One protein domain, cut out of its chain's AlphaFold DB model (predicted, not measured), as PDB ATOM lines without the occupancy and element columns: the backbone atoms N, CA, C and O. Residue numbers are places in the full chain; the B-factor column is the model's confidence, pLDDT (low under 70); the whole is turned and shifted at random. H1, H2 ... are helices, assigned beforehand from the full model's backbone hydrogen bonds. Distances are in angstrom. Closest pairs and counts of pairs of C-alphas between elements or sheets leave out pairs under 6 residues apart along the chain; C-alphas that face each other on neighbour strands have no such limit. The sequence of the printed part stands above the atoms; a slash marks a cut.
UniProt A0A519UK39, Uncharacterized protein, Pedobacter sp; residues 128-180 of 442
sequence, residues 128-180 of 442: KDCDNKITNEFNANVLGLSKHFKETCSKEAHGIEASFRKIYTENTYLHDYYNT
ATOM      1  N   LYS A 128       4.270  21.737  84.007       93.94
ATOM      2  CA  LYS A 128       5.095  22.624  83.171       93.94
ATOM      3  C   LYS A 128       6.571  22.228  83.220       93.94
ATOM      4  O   LYS A 128       7.254  22.283  82.204       93.94
ATOM      5  N   ASP A 129       7.058  21.815  84.386       94.44
ATOM      6  CA  ASP A 129       8.398  21.247  84.543       94.44
ATOM      7  C   ASP A 129       8.549  19.942  83.736       94.44
ATOM      8  O   ASP A 129       9.510  19.773  82.980       94.44
ATOM      9  N   CYS A 130       7.530  19.076  83.785       92.81
ATOM     10  CA  CYS A 130       7.460  17.870  82.956       92.81
ATOM     11  C   CYS A 130       7.494  18.188  81.452       92.81
ATOM     12  O   CYS A 130       8.330  17.642  80.725       92.81
ATOM     13  N   ASP A 131       6.660  19.128  80.997       90.69
ATOM     14  CA  ASP A 131       6.595  19.548  79.593       90.69
ATOM     15  C   ASP A 131       7.929  20.108  79.096       90.69
ATOM     16  O   ASP A 131       8.425  19.728  78.030       90.69
ATOM     17  N   ASN A 132       8.557  20.966  79.907       90.38
ATOM     18  CA  ASN A 132       9.870  21.520  79.612       90.38
ATOM     19  C   ASN A 132      10.899  20.404  79.439       90.38
ATOM     20  O   ASN A 132      11.664  20.433  78.477       90.38
ATOM     21  N   LYS A 133      10.926  19.411  80.338       88.38
ATOM     22  CA  LYS A 133      11.874  18.291  80.272       88.38
ATOM     23  C   LYS A 133      11.640  17.397  79.052       88.38
ATOM     24  O   LYS A 133      12.602  17.098  78.346       88.38
ATOM     25  N   ILE A 134      10.391  17.045  78.752       86.56
ATOM     26  CA  ILE A 134      10.030  16.222  77.585       86.56
ATOM     27  C   ILE A 134      10.361  16.948  76.282       86.56
ATOM     28  O   ILE A 134      11.012  16.384  75.403       86.56
ATOM     29  N   THR A 135      10.003  18.228  76.175       83.19
ATOM     30  CA  THR A 135      10.338  19.070  75.016       83.19
ATOM     31  C   THR A 135      11.850  19.187  74.838       83.19
ATOM     32  O   THR A 135      12.385  19.112  73.731       83.19
ATOM     33  N   ASN A 136      12.572  19.310  75.946       82.81
ATOM     34  CA  ASN A 136      14.022  19.351  75.969       82.81
ATOM     35  C   ASN A 136      14.674  18.042  75.494       82.81
ATOM     36  O   ASN A 136      15.704  18.108  74.815       82.81
ATOM     37  N   GLU A 137      14.135  16.878  75.859       83.38
ATOM     38  CA  GLU A 137      14.581  15.570  75.355       83.38
ATOM     39  C   GLU A 137      14.257  15.401  73.868       83.38
ATOM     40  O   GLU A 137      15.133  15.024  73.087       83.38
ATOM     41  N   PHE A 138      13.040  15.762  73.464       80.06
ATOM     42  CA  PHE A 138      12.596  15.755  72.072       80.06
ATOM     43  C   PHE A 138      13.529  16.583  71.177       80.06
ATOM     44  O   PHE A 138      14.085  16.072  70.204       80.06
ATOM     45  N   ASN A 139      13.789  17.837  71.557       78.88
ATOM     46  CA  ASN A 139      14.661  18.745  70.811       78.88
ATOM     47  C   ASN A 139      16.105  18.229  70.721       78.88
ATOM     48  O   ASN A 139      16.781  18.444  69.712       78.88
ATOM     49  N   ALA A 140      16.587  17.533  71.754       80.44
ATOM     50  CA  ALA A 140      17.895  16.886  71.705       80.44
ATOM     51  C   ALA A 140      17.906  15.706  70.723       80.44
ATOM     52  O   ALA A 140      18.885  15.535  69.991       80.44
ATOM     53  N   ASN A 141      16.811  14.938  70.666       81.00
ATOM     54  CA  ASN A 141      16.689  13.773  69.796       81.00
ATOM     55  C   ASN A 141      16.552  14.109  68.304       81.00
ATOM     56  O   ASN A 141      16.792  13.246  67.461       81.00
ATOM     57  N   VAL A 142      16.257  15.367  67.954       78.62
ATOM     58  CA  VAL A 142      16.255  15.842  66.557       78.62
ATOM     59  C   VAL A 142      17.567  15.500  65.846       78.62
ATOM     60  O   VAL A 142      17.571  15.254  64.643       78.62
ATOM     61  N   LEU A 143      18.693  15.442  66.565       81.69
ATOM     62  CA  LEU A 143      19.970  15.043  65.978       81.69
ATOM     63  C   LEU A 143      19.916  13.633  65.362       81.69
ATOM     64  O   LEU A 143      20.413  13.462  64.252       81.69
ATOM     65  N   GLY A 144      19.278  12.674  66.039       78.19
ATOM     66  CA  GLY A 144      19.165  11.277  65.611       78.19
ATOM     67  C   GLY A 144      18.124  11.016  64.520       78.19
ATOM     68  O   GLY A 144      18.226  10.001  63.830       78.19
ATOM     69  N   LEU A 145      17.166  11.929  64.314       81.81
ATOM     70  CA  LEU A 145      16.200  11.843  63.210       81.81
ATOM     71  C   LEU A 145      16.918  11.935  61.860       81.81
ATOM     72  O   LEU A 145      17.880  12.704  61.714       81.81
ATOM     73  N   SER A 146      16.456  11.181  60.867       69.81
ATOM     74  CA  SER A 146      17.041  11.249  59.532       69.81
ATOM     75  C   SER A 146      16.817  12.595  58.861       69.81
ATOM     76  O   SER A 146      15.992  13.422  59.266       69.81
ATOM     77  N   LYS A 147      17.580  12.799  57.791       68.56
ATOM     78  CA  LYS A 147      17.442  13.952  56.914       68.56
ATOM     79  C   LYS A 147      16.068  13.985  56.232       68.56
ATOM     80  O   LYS A 147      15.423  15.025  56.263       68.56
ATOM     81  N   HIS A 148      15.590  12.838  55.742       63.84
ATOM     82  CA  HIS A 148      14.275  12.715  55.110       63.84
ATOM     83  C   HIS A 148      13.146  13.128  56.061       63.84
ATOM     84  O   HIS A 148      12.268  13.899  55.694       63.84
ATOM     85  N   PHE A 149      13.195  12.695  57.322       67.31
ATOM     86  CA  PHE A 149      12.188  13.087  58.307       67.31
ATOM     87  C   PHE A 149      12.185  14.602  58.577       67.31
ATOM     88  O   PHE A 149      11.132  15.234  58.636       67.31
ATOM     89  N   LYS A 150      13.376  15.199  58.713       68.00
ATOM     90  CA  LYS A 150      13.543  16.644  58.948       68.00
ATOM     91  C   LYS A 150      12.986  17.496  57.808       68.00
ATOM     92  O   LYS A 150      12.520  18.601  58.066       68.00
ATOM     93  N   GLU A 151      13.058  16.996  56.580       63.06
ATOM     94  CA  GLU A 151      12.606  17.688  55.370       63.06
ATOM     95  C   GLU A 151      11.099  17.493  55.114       63.06
ATOM     96  O   GLU A 151      10.440  18.411  54.628       63.06
ATOM     97  N   THR A 152      10.535  16.344  55.501       58.16
ATOM     98  CA  THR A 152       9.150  15.943  55.178       58.16
ATOM     99  C   THR A 152       8.116  16.321  56.252       58.16
ATOM    100  O   THR A 152       6.914  16.158  56.041       58.16
ATOM    101  N   CYS A 153       8.524  16.861  57.407       59.12
ATOM    102  CA  CYS A 153       7.576  17.342  58.418       59.12
ATOM    103  C   CYS A 153       6.716  18.510  57.890       59.12
ATOM    104  O   CYS A 153       7.134  19.667  57.887       59.12
ATOM    105  N   SER A 154       5.479  18.213  57.486       55.88
ATOM    106  CA  SER A 154       4.487  19.228  57.129       55.88
ATOM    107  C   SER A 154       4.043  20.031  58.364       55.88
ATOM    108  O   SER A 154       4.110  19.562  59.503       55.88
ATOM    109  N   LYS A 155       3.517  21.247  58.155       55.91
ATOM    110  CA  LYS A 155       2.911  22.053  59.237       55.91
ATOM    111  C   LYS A 155       1.764  21.319  59.952       55.91
ATOM    112  O   LYS A 155       1.525  21.555  61.131       55.91
ATOM    113  N   GLU A 156       1.078  20.423  59.249       51.72
ATOM    114  CA  GLU A 156      -0.026  19.612  59.769       51.72
ATOM    115  C   GLU A 156       0.484  18.485  60.687       51.72
ATOM    116  O   GLU A 156      -0.041  18.290  61.785       51.72
ATOM    117  N   ALA A 157       1.605  17.848  60.322       60.44
ATOM    118  CA  ALA A 157       2.315  16.900  61.181       60.44
ATOM    119  C   ALA A 157       2.795  17.551  62.492       60.44
ATOM    120  O   ALA A 157       2.782  16.911  63.542       60.44
ATOM    121  N   HIS A 158       3.149  18.843  62.475       62.84
ATOM    122  CA  HIS A 158       3.485  19.586  63.696       62.84
ATOM    123  C   HIS A 158       2.292  19.805  64.639       62.84
ATOM    124  O   HIS A 158       2.480  19.778  65.856       62.84
ATOM    125  N   GLY A 159       1.076  19.996  64.114       65.69
ATOM    126  CA  GLY A 159      -0.134  20.148  64.934       65.69
ATOM    127  C   GLY A 159      -0.534  18.851  65.645       65.69
ATOM    128  O   GLY A 159      -0.848  18.856  66.841       65.69
ATOM    129  N   ILE A 160      -0.450  17.727  64.930       71.06
ATOM    130  CA  ILE A 160      -0.704  16.392  65.484       71.06
ATOM    131  C   ILE A 160       0.361  16.045  66.535       71.06
ATOM    132  O   ILE A 160       0.016  15.718  67.671       71.06
ATOM    133  N   GLU A 161       1.646  16.217  66.213       74.62
ATOM    134  CA  GLU A 161       2.758  15.955  67.137       74.62
ATOM    135  C   GLU A 161       2.668  16.807  68.417       74.62
ATOM    136  O   GLU A 161       2.944  16.319  69.511       74.62
ATOM    137  N   ALA A 162       2.228  18.067  68.320       75.75
ATOM    138  CA  ALA A 162       2.009  18.911  69.495       75.75
ATOM    139  C   ALA A 162       0.916  18.353  70.425       75.75
ATOM    140  O   ALA A 162       1.069  18.393  71.648       75.75
ATOM    141  N   SER A 163      -0.158  17.796  69.858       81.50
ATOM    142  CA  SER A 163      -1.245  17.176  70.625       81.50
ATOM    143  C   SER A 163      -0.794  15.877  71.295       81.50
ATOM    144  O   SER A 163      -1.042  15.679  72.484       81.50
ATOM    145  N   PHE A 164      -0.055  15.028  70.574       82.56
ATOM    146  CA  PHE A 164       0.538  13.815  71.145       82.56
ATOM    147  C   PHE A 164       1.525  14.127  72.262       82.56
ATOM    148  O   PHE A 164       1.475  13.481  73.308       82.56
ATOM    149  N   ARG A 165       2.377  15.144  72.084       83.50
ATOM    150  CA  ARG A 165       3.303  15.576  73.133       83.50
ATOM    151  C   ARG A 165       2.560  15.998  74.392       83.50
ATOM    152  O   ARG A 165       2.953  15.581  75.471       83.50
ATOM    153  N   LYS A 166       1.463  16.750  74.263       87.12
ATOM    154  CA  LYS A 166       0.639  17.145  75.412       87.12
ATOM    155  C   LYS A 166       0.103  15.929  76.176       87.12
ATOM    156  O   LYS A 166       0.298  15.850  77.384       87.12
ATOM    157  N   ILE A 167      -0.497  14.965  75.474       89.38
ATOM    158  CA  ILE A 167      -1.023  13.731  76.086       89.38
ATOM    159  C   ILE A 167       0.107  12.927  76.745       89.38
ATOM    160  O   ILE A 167      -0.040  12.430  77.860       89.38
ATOM    161  N   TYR A 168       1.252  12.806  76.072       88.75
ATOM    162  CA  TYR A 168       2.421  12.112  76.603       88.75
ATOM    163  C   TYR A 168       2.955  12.786  77.876       88.75
ATOM    164  O   TYR A 168       3.241  12.096  78.855       88.75
ATOM    165  N   THR A 169       3.038  14.119  77.892       90.88
ATOM    166  CA  THR A 169       3.435  14.911  79.063       90.88
ATOM    167  C   THR A 169       2.461  14.731  80.221       90.88
ATOM    168  O   THR A 169       2.894  14.439  81.333       90.88
ATOM    169  N   GLU A 170       1.155  14.852  79.972       92.38
ATOM    170  CA  GLU A 170       0.118  14.654  80.993       92.38
ATOM    171  C   GLU A 170       0.208  13.254  81.610       92.38
ATOM    172  O   GLU A 170       0.288  13.123  82.832       92.38
ATOM    173  N   ASN A 171       0.299  12.214  80.778       90.69
ATOM    174  CA  ASN A 171       0.431  10.835  81.250       90.69
ATOM    175  C   ASN A 171       1.730  10.603  82.026       90.69
ATOM    176  O   ASN A 171       1.709   9.940  83.059       90.69
ATOM    177  N   THR A 172       2.853  11.153  81.559       90.88
ATOM    178  CA  THR A 172       4.151  11.017  82.240       90.88
ATOM    179  C   THR A 172       4.118  11.679  83.615       90.88
ATOM    180  O   THR A 172       4.547  11.076  84.597       90.88
ATOM    181  N   TYR A 173       3.556  12.887  83.701       93.69
ATOM    182  CA  TYR A 173       3.416  13.618  84.955       93.69
ATOM    183  C   TYR A 173       2.490  12.901  85.943       93.69
ATOM    184  O   TYR A 173       2.850  12.723  87.104       93.69
ATOM    185  N   LEU A 174       1.315  12.446  85.491       91.00
ATOM    186  CA  LEU A 174       0.394  11.692  86.342       91.00
ATOM    187  C   LEU A 174       1.030  10.385  86.822       91.00
ATOM    188  O   LEU A 174       0.913  10.040  87.996       91.00
ATOM    189  N   HIS A 175       1.737   9.678  85.940       89.88
ATOM    190  CA  HIS A 175       2.419   8.440  86.295       89.88
ATOM    191  C   HIS A 175       3.504   8.672  87.357       89.88
ATOM    192  O   HIS A 175       3.606   7.882  88.290       89.88
ATOM    193  N   ASP A 176       4.290   9.747  87.262       92.06
ATOM    194  CA  ASP A 176       5.239  10.134  88.316       92.06
ATOM    195  C   ASP A 176       4.513  10.448  89.635       92.06
ATOM    196  O   ASP A 176       4.788   9.824  90.662       92.06
ATOM    197  N   TYR A 177       3.507  11.328  89.582       91.75
ATOM    198  CA  TYR A 177       2.742  11.761  90.751       91.75
ATOM    199  C   TYR A 177       2.124  10.587  91.521       91.75
ATOM    200  O   TYR A 177       2.338  10.465  92.729       91.75
ATOM    201  N   TYR A 178       1.409   9.688  90.838       89.81
ATOM    202  CA  TYR A 178       0.757   8.540  91.479       89.81
ATOM    203  C   TYR A 178       1.743   7.483  91.998       89.81
ATOM    204  O   TYR A 178       1.389   6.712  92.894       89.81
ATOM    205  N   ASN A 179       2.981   7.446  91.493       88.94
ATOM    206  CA  ASN A 179       3.993   6.511  91.989       88.94
ATOM    207  C   ASN A 179       4.715   7.002  93.249       88.94
ATOM    208  O   ASN A 179       5.145   6.162  94.039       88.94
ATOM    209  N   THR A 180       4.744   8.317  93.517       92.38
ATOM    210  CA  THR A 180       5.383   8.890  94.724       92.38
ATOM    211  C   THR A 180       4.957   8.213  96.026       92.38
ATOM    212  O   THR A 180       5.761   8.034  96.943       92.38
TER     213      THR A 180
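Overview. This is residues 128 to 180 of the 442 residues of an uncharacterized protein of Pedobacter sp (UniProt A0A519UK39). The long helix H3 makes the long axis, and the shorter H1 slants away from it in an open V, touching it near H1's beginning, while H3 runs on past that contact. Short H2 spans the wide side of the V. The printed part has 53 residues with three named helices, H1, H2, H3 along the chain, and no named strand: all helix. It is loose, with a radius of gyration of the C-alphas of 13.1 A, and elongated, 41 by 21 by 15 A.

Along the chain. Find C-alpha 155 at (2.911, 22.053, 59.237); from there H3 runs 36.3 A to C-alpha 179 at (3.993, 6.511, 91.989). H1, residues 128 to 141, begins at (5.095, 22.624, 83.171) and runs 19.8 A. H2 is residues 147 to 152, 8.7 A.

Arrangement. Look at Asp 131 and Thr 169, whose C-alphas, 5.6 A apart, are the closest of H1 and H3. These helices touch through residues 130 to 134 and 166 to 173 alone, at a steep tilt of 54 degrees, opposite ways. H2 is apart from both. In H1, H2 and H3 every O i to N i+4 pair is within hydrogen-bond range.

Size, cuts and confidence. The C-alphas of Glu 151 and Thr 180 are the two farthest apart, 41.0 A. The printed part has no cut, and both links are tight. Residues 146 to 159 have pLDDT under 70.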